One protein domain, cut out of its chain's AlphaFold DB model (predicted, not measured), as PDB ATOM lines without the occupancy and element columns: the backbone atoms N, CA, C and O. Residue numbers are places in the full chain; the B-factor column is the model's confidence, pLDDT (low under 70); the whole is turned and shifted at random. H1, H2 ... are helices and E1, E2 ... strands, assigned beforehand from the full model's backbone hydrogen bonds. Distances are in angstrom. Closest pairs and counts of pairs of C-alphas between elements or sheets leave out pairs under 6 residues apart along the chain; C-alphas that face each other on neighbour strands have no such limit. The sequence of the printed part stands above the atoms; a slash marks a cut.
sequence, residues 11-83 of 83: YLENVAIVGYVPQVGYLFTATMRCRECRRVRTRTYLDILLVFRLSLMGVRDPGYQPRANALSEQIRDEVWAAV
ATOM      1  N   TYR A  11      -3.509  28.167-117.769       78.62
ATOM      2  CA  TYR A  11      -3.761  27.184-118.809       78.62
ATOM      3  C   TYR A  11      -2.515  27.039-119.683       78.62
ATOM      4  O   TYR A  11      -1.618  27.891-119.660       78.62
ATOM      5  N   LEU A  12      -2.440  25.927-120.407       80.44
ATOM      6  CA  LEU A  12      -1.313  25.599-121.270       80.44
ATOM      7  C   LEU A  12      -1.631  25.965-122.723       80.44
ATOM      8  O   LEU A  12      -2.759  25.844-123.187       80.44
ATOM      9  N   GLU A  13      -0.612  26.383-123.457       81.75
ATOM     10  CA  GLU A  13      -0.601  26.543-124.908       81.75
ATOM     11  C   GLU A  13       0.697  25.951-125.459       81.75
ATOM     12  O   GLU A  13       1.697  25.873-124.744       81.75
ATOM     13  N   ASN A  14       0.709  25.590-126.745       84.38
ATOM     14  CA  ASN A  14       1.908  25.111-127.447       84.38
ATOM     15  C   ASN A  14       2.615  23.971-126.692       84.38
ATOM     16  O   ASN A  14       3.824  24.026-126.470       84.38
ATOM     17  N   VAL A  15       1.833  22.987-126.235       80.56
ATOM     18  CA  VAL A  15       2.356  21.794-125.565       80.56
ATOM     19  C   VAL A  15       3.045  20.920-126.605       80.56
ATOM     20  O   VAL A  15       2.446  20.615-127.634       80.56
ATOM     21  N   ALA A  16       4.287  20.529-126.343       81.00
ATOM     22  CA  ALA A  16       5.052  19.633-127.201       81.00
ATOM     23  C   ALA A  16       5.858  18.639-126.363       81.00
ATOM     24  O   ALA A  16       6.355  18.985-125.289       81.00
ATOM     25  N   ILE A  17       6.005  17.418-126.874       83.81
ATOM     26  CA  ILE A  17       6.897  16.403-126.312       83.81
ATOM     27  C   ILE A  17       8.330  16.800-126.671       83.81
ATOM     28  O   ILE A  17       8.628  17.088-127.828       83.81
ATOM     29  N   VAL A  18       9.215  16.853-125.677       84.38
ATOM     30  CA  VAL A  18      10.640  17.181-125.879       84.38
ATOM     31  C   VAL A  18      11.557  15.984-125.671       84.38
ATOM     32  O   VAL A  18      12.740  16.061-125.992       84.38
ATOM     33  N   GLY A  19      11.033  14.880-125.146       79.25
ATOM     34  CA  GLY A  19      11.777  13.639-125.013       79.25
ATOM     35  C   GLY A  19      11.069  12.623-124.133       79.25
ATOM     36  O   GLY A  19      10.016  12.893-123.555       79.25
ATOM     37  N   TYR A  20      11.694  11.460-124.015       79.25
ATOM     38  CA  TYR A  20      11.269  10.369-123.155       79.25
ATOM     39  C   TYR A  20      12.443   9.948-122.271       79.25
ATOM     40  O   TYR A  20      13.554   9.743-122.762       79.25
ATOM     41  N   VAL A  21      12.198   9.833-120.968       73.94
ATOM     42  CA  VAL A  21      13.170   9.326-119.997       73.94
ATOM     43  C   VAL A  21      12.588   8.053-119.379       73.94
ATOM     44  O   VAL A  21      11.544   8.148-118.737       73.94
ATOM     45  N   PRO A  22      13.235   6.879-119.502       65.25
ATOM     46  CA  PRO A  22      12.657   5.590-119.099       65.25
ATOM     47  C   PRO A  22      12.111   5.519-117.663       65.25
ATOM     48  O   PRO A  22      11.159   4.793-117.407       65.25
ATOM     49  N   GLN A  23      12.680   6.280-116.722       69.75
ATOM     50  CA  GLN A  23      12.251   6.308-115.315       69.75
ATOM     51  C   GLN A  23      11.232   7.411-114.984       69.75
ATOM     52  O   GLN A  23      10.593   7.351-113.937       69.75
ATOM     53  N   VAL A  24      11.105   8.437-115.831       64.56
ATOM     54  CA  VAL A  24      10.284   9.641-115.567       64.56
ATOM     55  C   VAL A  24       9.080   9.722-116.516       64.56
ATOM     56  O   VAL A  24       8.078  10.358-116.197       64.56
ATOM     57  N   GLY A  25       9.143   9.041-117.659       70.81
ATOM     58  CA  GLY A  25       8.158   9.102-118.730       70.81
ATOM     59  C   GLY A  25       8.448  10.223-119.729       70.81
ATOM     60  O   GLY A  25       9.588  10.664-119.900       70.81
ATOM     61  N   TYR A  26       7.403  10.669-120.423       75.06
ATOM     62  CA  TYR A  26       7.499  11.755-121.395       75.06
ATOM     63  C   TYR A  26       7.723  13.104-120.711       75.06
ATOM     64  O   TYR A  26       7.064  13.449-119.726       75.06
ATOM     65  N   LEU A  27       8.635  13.885-121.280       75.25
ATOM     66  CA  LEU A  27       8.898  15.264-120.903       75.25
ATOM     67  C   LEU A  27       8.194  16.193-121.880       75.25
ATOM     68  O   LEU A  27       8.302  16.033-123.098       75.25
ATOM     69  N   PHE A  28       7.530  17.212-121.341       83.31
ATOM     70  CA  PHE A  28       6.788  18.181-122.134       83.31
ATOM     71  C   PHE A  28       7.337  19.586-121.927       83.31
ATOM     72  O   PHE A  28       7.738  19.964-120.826       83.31
ATOM     73  N   THR A  29       7.289  20.387-122.984       84.94
ATOM     74  CA  THR A  29       7.386  21.843-122.901       84.94
ATOM     75  C   THR A  29       6.018  22.450-123.162       84.94
ATOM     76  O   THR A  29       5.270  21.960-124.006       84.94
ATOM     77  N   ALA A  30       5.690  23.535-122.469       84.94
ATOM     78  CA  ALA A  30       4.480  24.301-122.720       84.94
ATOM     79  C   ALA A  30       4.697  25.802-122.505       84.94
ATOM     80  O   ALA A  30       5.634  26.255-121.838       84.94
ATOM     81  N   THR A  31       3.785  26.593-123.059       85.81
ATOM     82  CA  THR A  31       3.581  27.990-122.683       85.81
ATOM     83  C   THR A  31       2.456  28.050-121.661       85.81
ATOM     84  O   THR A  31       1.318  27.730-121.979       85.81
ATOM     85  N   MET A  32       2.748  28.469-120.434       83.56
ATOM     86  CA  MET A  32       1.714  28.726-119.437       83.56
ATOM     87  C   MET A  32       1.214  30.162-119.579       83.56
ATOM     88  O   MET A  32       2.012  31.104-119.602       83.56
ATOM     89  N   ARG A  33      -0.103  30.353-119.609       84.25
ATOM     90  CA  ARG A  33      -0.737  31.675-119.599       84.25
ATOM     91  C   ARG A  33      -1.723  31.794-118.448       84.25
ATOM     92  O   ARG A  33      -2.479  30.867-118.186       84.25
ATOM     93  N   CYS A  34      -1.730  32.937-117.769       85.00
ATOM     94  CA  CYS A  34      -2.746  33.262-116.774       85.00
ATOM     95  C   CYS A  34      -3.873  34.072-117.424       85.00
ATOM     96  O   CYS A  34      -3.619  35.153-117.960       85.00
ATOM     97  N   ARG A  35      -5.118  33.592-117.326       80.12
ATOM     98  CA  ARG A  35      -6.296  34.283-117.885       80.12
ATOM     99  C   ARG A  35      -6.581  35.629-117.221       80.12
ATOM    100  O   ARG A  35      -6.925  36.580-117.910       80.12
ATOM    101  N   GLU A  36      -6.395  35.728-115.907       86.31
ATOM    102  CA  GLU A  36      -6.762  36.931-115.144       86.31
ATOM    103  C   GLU A  36      -5.792  38.094-115.336       86.31
ATOM    104  O   GLU A  36      -6.221  39.227-115.512       86.31
ATOM    105  N   CYS A  37      -4.481  37.843-115.315       86.44
ATOM    106  CA  CYS A  37      -3.495  38.930-115.369       86.44
ATOM    107  C   CYS A  37      -2.613  38.908-116.621       86.44
ATOM    108  O   CYS A  37      -1.586  39.587-116.656       86.44
ATOM    109  N   ARG A  38      -2.955  38.079-117.617       81.50
ATOM    110  CA  ARG A  38      -2.236  37.941-118.897       81.50
ATOM    111  C   ARG A  38      -0.740  37.625-118.769       81.50
ATOM    112  O   ARG A  38       0.020  37.845-119.709       81.50
ATOM    113  N   ARG A  39      -0.288  37.100-117.623       84.00
ATOM    114  CA  ARG A  39       1.103  36.651-117.461       84.00
ATOM    115  C   ARG A  39       1.359  35.449-118.353       84.00
ATOM    116  O   ARG A  39       0.527  34.550-118.428       84.00
ATOM    117  N   VAL A  40       2.537  35.428-118.963       87.62
ATOM    118  CA  VAL A  40       2.984  34.354-119.849       87.62
ATOM    119  C   VAL A  40       4.312  33.811-119.334       87.62
ATOM    120  O   VAL A  40       5.208  34.583-118.994       87.62
ATOM    121  N   ARG A  41       4.438  32.486-119.267       81.62
ATOM    122  CA  ARG A  41       5.699  31.772-119.048       81.62
ATOM    123  C   ARG A  41       5.910  30.825-120.216       81.62
ATOM    124  O   ARG A  41       5.131  29.899-120.411       81.62
ATOM    125  N   THR A  42       6.930  31.078-121.020       86.81
ATOM    126  CA  THR A  42       7.286  30.234-122.164       86.81
ATOM    127  C   THR A  42       8.289  29.161-121.743       86.81
ATOM    128  O   THR A  42       8.934  29.295-120.704       86.81
ATOM    129  N   ARG A  43       8.411  28.092-122.544       81.19
ATOM    130  CA  ARG A  43       9.375  26.991-122.330       81.19
ATOM    131  C   ARG A  43       9.327  26.398-120.916       81.19
ATOM    132  O   ARG A  43      10.358  26.120-120.311       81.19
ATOM    133  N   THR A  44       8.126  26.259-120.360       77.69
ATOM    134  CA  THR A  44       7.970  25.623-119.054       77.69
ATOM    135  C   THR A  44       8.028  24.115-119.239       77.69
ATOM    136  O   THR A  44       7.199  23.561-119.957       77.69
ATOM    137  N   TYR A  45       9.006  23.479-118.598       77.62
ATOM    138  CA  TYR A  45       9.122  22.027-118.551       77.62
ATOM    139  C   TYR A  45       8.107  21.467-117.561       77.62
ATOM    140  O   TYR A  45       8.013  21.948-116.429       77.62
ATOM    141  N   LEU A  46       7.336  20.483-118.002       72.06
ATOM    142  CA  LEU A  46       6.274  19.870-117.219       72.06
ATOM    143  C   LEU A  46       6.433  18.351-117.250       72.06
ATOM    144  O   LEU A  46       6.688  17.764-118.305       72.06
ATOM    145  N   ASP A  47       6.253  17.733-116.085       71.25
ATOM    146  CA  ASP A  47       6.029  16.297-115.997       71.25
ATOM    147  C   ASP A  47       4.636  15.940-116.547       71.25
ATOM    148  O   ASP A  47       3.724  16.777-116.597       71.25
ATOM    149  N   ILE A  48       4.470  14.686-116.964       68.38
ATOM    150  CA  ILE A  48       3.238  14.214-117.600       68.38
ATOM    151  C   ILE A  48       2.001  14.373-116.702       68.38
ATOM    152  O   ILE A  48       0.927  14.737-117.184       68.38
ATOM    153  N   LEU A  49       2.135  14.175-115.387       67.12
ATOM    154  CA  LEU A  49       1.021  14.287-114.442       67.12
ATOM    155  C   LEU A  49       0.577  15.742-114.284       67.12
ATOM    156  O   LEU A  49      -0.617  16.017-114.170       67.12
ATOM    157  N   LEU A  50       1.515  16.685-114.313       66.12
ATOM    158  CA  LEU A  50       1.246  18.113-114.257       66.12
ATOM    159  C   LEU A  50       0.619  18.610-115.564       66.12
ATOM    160  O   LEU A  50      -0.306  19.425-115.506       66.12
ATOM    161  N   VAL A  51       1.031  18.066-116.717       67.31
ATOM    162  CA  VAL A  51       0.341  18.286-118.000       67.31
ATOM    163  C   VAL A  51      -1.093  17.789-117.918       67.31
ATOM    164  O   VAL A  51      -1.991  18.567-118.228       67.31
ATOM    165  N   PHE A  52      -1.343  16.563-117.452       65.31
ATOM    166  CA  PHE A  52      -2.704  16.048-117.284       65.31
ATOM    167  C   PHE A  52      -3.511  16.873-116.287       65.31
ATOM    168  O   PHE A  52      -4.655  17.204-116.563       65.31
ATOM    169  N   ARG A  53      -2.936  17.271-115.149       68.00
ATOM    170  CA  ARG A  53      -3.641  18.044-114.122       68.00
ATOM    171  C   ARG A  53      -4.024  19.441-114.610       68.00
ATOM    172  O   ARG A  53      -5.163  19.860-114.410       68.00
ATOM    173  N   LEU A  54      -3.100  20.157-115.248       64.19
ATOM    174  CA  LEU A  54      -3.366  21.481-115.822       64.19
ATOM    175  C   LEU A  54      -4.263  21.378-117.059       64.19
ATOM    176  O   LEU A  54      -5.147  22.213-117.238       64.19
ATOM    177  N   SER A  55      -4.105  20.318-117.853       61.34
ATOM    178  CA  SER A  55      -5.003  20.008-118.962       61.34
ATOM    179  C   SER A  55      -6.394  19.660-118.468       61.34
ATOM    180  O   SER A  55      -7.322  20.137-119.072       61.34
ATOM    181  N   LEU A  56      -6.588  18.941-117.362       56.69
ATOM    182  CA  LEU A  56      -7.910  18.639-116.791       56.69
ATOM    183  C   LEU A  56      -8.592  19.885-116.210       56.69
ATOM    184  O   LEU A  56      -9.810  20.027-116.307       56.69
ATOM    185  N   MET A  57      -7.819  20.823-115.652       58.06
ATOM    186  CA  MET A  57      -8.338  22.159-115.328       58.06
ATOM    187  C   MET A  57      -8.713  22.933-116.605       58.06
ATOM    188  O   MET A  57      -9.708  23.657-116.610       58.06
ATOM    189  N   GLY A  58      -7.959  22.725-117.689       50.50
ATOM    190  CA  GLY A  58      -8.210  23.251-119.032       50.50
ATOM    191  C   GLY A  58      -9.228  22.478-119.887       50.50
ATOM    192  O   GLY A  58      -9.735  23.049-120.827       50.50
ATOM    193  N   VAL A  59      -9.602  21.234-119.579       46.47
ATOM    194  CA  VAL A  59     -10.580  20.380-120.299       46.47
ATOM    195  C   VAL A  59     -11.993  20.927-120.109       46.47
ATOM    196  O   VAL A  59     -12.895  20.707-120.906       46.47
ATOM    197  N   ARG A  60     -12.182  21.747-119.073       52.16
ATOM    198  CA  ARG A  60     -13.373  22.588-118.932       52.16
ATOM    199  C   ARG A  60     -13.365  23.814-119.860       52.16
ATOM    200  O   ARG A  60     -14.361  24.525-119.901       52.16
ATOM    201  N   ASP A  61     -12.266  24.089-120.567       53.16
ATOM    202  CA  ASP A  61     -12.165  25.101-121.623       53.16
ATOM    203  C   ASP A  61     -12.433  24.454-122.998       53.16
ATOM    204  O   ASP A  61     -11.623  23.644-123.468       53.16
ATOM    205  N   PRO A  62     -13.534  24.829-123.676       54.22
ATOM    206  CA  PRO A  62     -13.909  24.277-124.977       54.22
ATOM    207  C   PRO A  62     -12.822  24.418-126.052       54.22
ATOM    208  O   PRO A  62     -12.744  23.582-126.949       54.22
ATOM    209  N   GLY A  63     -11.967  25.444-125.972       60.16
ATOM    210  CA  GLY A  63     -10.889  25.660-126.940       60.16
ATOM    211  C   GLY A  63      -9.691  24.721-126.762       60.16
ATOM    212  O   GLY A  63      -8.888  24.562-127.680       60.16
ATOM    213  N   TYR A  64      -9.563  24.088-125.592       55.53
ATOM    214  CA  TYR A  64      -8.412  23.257-125.238       55.53
ATOM    215  C   TYR A  64      -8.683  21.752-125.398       55.53
ATOM    216  O   TYR A  64      -7.751  20.983-125.650       55.53
ATOM    217  N   GLN A  65      -9.953  21.334-125.341       58.41
ATOM    218  CA  GLN A  65     -10.364  19.932-125.476       58.41
ATOM    219  C   GLN A  65      -9.805  19.225-126.729       58.41
ATOM    220  O   GLN A  65      -9.258  18.129-126.584       58.41
ATOM    221  N   PRO A  66      -9.859  19.811-127.945       64.94
ATOM    222  CA  PRO A  66      -9.394  19.116-129.149       64.94
ATOM    223  C   PRO A  66      -7.885  18.850-129.134       64.94
ATOM    224  O   PRO A  66      -7.430  17.802-129.586       64.94
ATOM    225  N   ARG A  67      -7.097  19.778-128.573       63.91
ATOM    226  CA  ARG A  67      -5.635  19.642-128.484       63.91
ATOM    227  C   ARG A  67      -5.218  18.605-127.448       63.91
ATOM    228  O   ARG A  67      -4.278  17.859-127.691       63.91
ATOM    229  N   ALA A  68      -5.917  18.548-126.313       62.62
ATOM    230  CA  ALA A  68      -5.668  17.536-125.290       62.62
ATOM    231  C   ALA A  68      -5.946  16.116-125.813       62.62
ATOM    232  O   ALA A  68      -5.169  15.199-125.543       62.62
ATOM    233  N   ASN A  69      -7.012  15.945-126.602       63.53
ATOM    234  CA  ASN A  69      -7.326  14.673-127.250       63.53
ATOM    235  C   ASN A  69      -6.239  14.268-128.260       63.53
ATOM    236  O   ASN A  69      -5.722  13.160-128.159       63.53
ATOM    237  N   ALA A  70      -5.822  15.179-129.148       69.75
ATOM    238  CA  ALA A  70      -4.764  14.910-130.129       69.75
ATOM    239  C   ALA A  70      -3.428  14.515-129.469       69.75
ATOM    240  O   ALA A  70      -2.761  13.586-129.911       69.75
ATOM    241  N   LEU A  71      -3.056  15.180-128.368       65.06
ATOM    242  CA  LEU A  71      -1.852  14.835-127.608       65.06
ATOM    243  C   LEU A  71      -1.967  13.447-126.952       65.06
ATOM    244  O   LEU A  71      -0.989  12.711-126.881       65.06
ATOM    245  N   SER A  72      -3.162  13.086-126.476       62.31
ATOM    246  CA  SER A  72      -3.412  11.781-125.849       62.31
ATOM    247  C   SER A  72      -3.354  10.642-126.867       62.31
ATOM    248  O   SER A  72      -2.817   9.580-126.560       62.31
ATOM    249  N   GLU A  73      -3.866  10.869-128.079       69.62
ATOM    250  CA  GLU A  73      -3.732   9.942-129.209       69.62
ATOM    251  C   GLU A  73      -2.265   9.765-129.604       69.62
ATOM    252  O   GLU A  73      -1.801   8.632-129.685       69.62
ATOM    253  N   GLN A  74      -1.504  10.858-129.722       67.56
ATOM    254  CA  GLN A  74      -0.074  10.791-130.032       67.56
ATOM    255  C   GLN A  74       0.710   9.975-128.992       67.56
ATOM    256  O   GLN A  74       1.496   9.106-129.358       67.56
ATOM    257  N   ILE A  75       0.483  10.213-127.695       62.75
ATOM    258  CA  ILE A  75       1.154   9.455-126.626       62.75
ATOM    259  C   ILE A  75       0.777   7.974-126.694       62.75
ATOM    260  O   ILE A  75       1.636   7.115-126.515       62.75
ATOM    261  N   ARG A  76      -0.499   7.657-126.947       61.09
ATOM    262  CA  ARG A  76      -0.944   6.265-127.092       61.09
ATOM    263  C   ARG A  76      -0.220   5.581-128.248       61.09
ATOM    264  O   ARG A  76       0.262   4.467-128.071       61.09
ATOM    265  N   ASP A  77      -0.140   6.245-129.394       68.94
ATOM    266  CA  ASP A  77       0.491   5.696-130.589       68.94
ATOM    267  C   ASP A  77       2.009   5.516-130.382       68.94
ATOM    268  O   ASP A  77       2.558   4.483-130.759       68.94
ATOM    269  N   GLU A  78       2.682   6.451-129.700       64.88
ATOM    270  CA  GLU A  78       4.104   6.324-129.340       64.88
ATOM    271  C   GLU A  78       4.365   5.193-128.327       64.88
ATOM    272  O   GLU A  78       5.351   4.470-128.462       64.88
ATOM    273  N   VAL A  79       3.482   4.995-127.340       56.94
ATOM    274  CA  VAL A  79       3.585   3.881-126.379       56.94
ATOM    275  C   VAL A  79       3.368   2.537-127.070       56.94
ATOM    276  O   VAL A  79       4.106   1.597-126.804       56.94
ATOM    277  N   TRP A  80       2.381   2.434-127.962       56.94
ATOM    278  CA  TRP A  80       2.125   1.202-128.713       56.94
ATOM    279  C   TRP A  80       3.198   0.887-129.749       56.94
ATOM    280  O   TRP A  80       3.458  -0.283-129.981       56.94
ATOM    281  N   ALA A  81       3.841   1.890-130.345       59.72
ATOM    282  CA  ALA A  81       4.976   1.667-131.238       59.72
ATOM    283  C   ALA A  81       6.252   1.219-130.497       59.72
ATOM    284  O   ALA A  81       7.169   0.691-131.124       59.72
ATOM    285  N   ALA A  82       6.332   1.460-129.185       52.50
ATOM    286  CA  ALA A  82       7.466   1.086-128.343       52.50
ATOM    287  C   ALA A  82       7.323  -0.298-127.669       52.50
ATOM    288  O   ALA A  82       8.264  -0.730-126.999       52.50
ATOM    289  N   VAL A  83       6.173  -0.970-127.829       45.34
ATOM    290  CA  VAL A  83       5.878  -2.342-127.362       45.34
ATOM    291  C   VAL A  83       5.942  -3.304-128.541       45.34
ATOM    292  O   VAL A  83       6.529  -4.394-128.360       45.34
TER     293      VAL A  83
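AT A GLANCE: This is residues 11 to 83 of the 83 residues of an uncharacterized protein of Nocardia sp. RB56 (UniProt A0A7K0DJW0). A strongly twisted sheet of three strands makes a wall, E1, E2 and E3, with two helices over one of its faces: H1 packs on E1 and E2, while the longer H2 runs along E1 more loosely, its last turns sticking out with residues 76 to 83. The two helices run opposite ways at a shallow tilt. The printed part has 73 residues, with three named strands and then two named helices in the order E1, E2, E3, H1, H2; the sheet's order is E1, E2, E3, antiparallel throughout, and the class is mixed, helices and strands. It is compact, with a radius of gyration of the C-alphas of 12.7 A, and elongated, with spans of 43 by 23 by 16 A.

HOW THE PARTS SIT: E1, residues 11 to 21, and E2, residues 25 to 34, form a hairpin; N 13 and O 31 are 2.8 A apart, within hydrogen-bond range. E2 and E3, residues 40 to 47, form another, with N 32 and O 41 at 2.8 A. The three strands are a meander, each the antiparallel neighbour of the one before; E1 and E3 are edge strands. E1 bends by 80 degrees at residue 14, E2 by 54 degrees at residue 31 and E3 by 72 degrees at residue 43. H1, residues 48 to 58, is on the sheet; its closest C-alphas to E1 are those of Gly 58 and Tyr 11, 5.9 A apart, and to E2 those of Ile 48 and Tyr 26, 6.2 A apart. H2, residues 65 to 81, is on the same face, making two layers, helices on one face of a sheet. Its height over the sheet is 10.3 A, on a local plane fitted to just 6 C-alphas of the sheet. H2 runs along the strands, at 1 degree to E1 on the local plane, and lies over E1 and only just not over E2, on which 2 of its C-alphas fall. E1 and H2 are near each other, with 9 pairs of C-alphas within 10 A. H1 and H2 are close but not clearly touching, with the C-alphas of Ser 55 and Ala 68 closest at 6.8 A and a shallow tilt of 23 degrees, opposite ways. In H1 and H2 every O i to N i+4 pair is within hydrogen-bond range.

IN THESE COORDINATES: E1 begins at C-alpha 11, (-3.761, 27.184, -118.809), and is 24.6 A long; E2 is 26.6 A and E3 18.7 A. H1 begins at C-alpha 48, (3.238, 14.214, -117.600), and is 14.7 A. H2, 24.5 A, ends at C-alpha 81, (4.976, 1.667, -131.238).

THE WHOLE: The C-alphas of Cys 37 and Val 83, the two farthest apart, are 44.0 A apart. The printed part has no cut and no long link. Mean pLDDT of the printed part is 70.5; residues 22 to 24 and 48 to 83 are under 70.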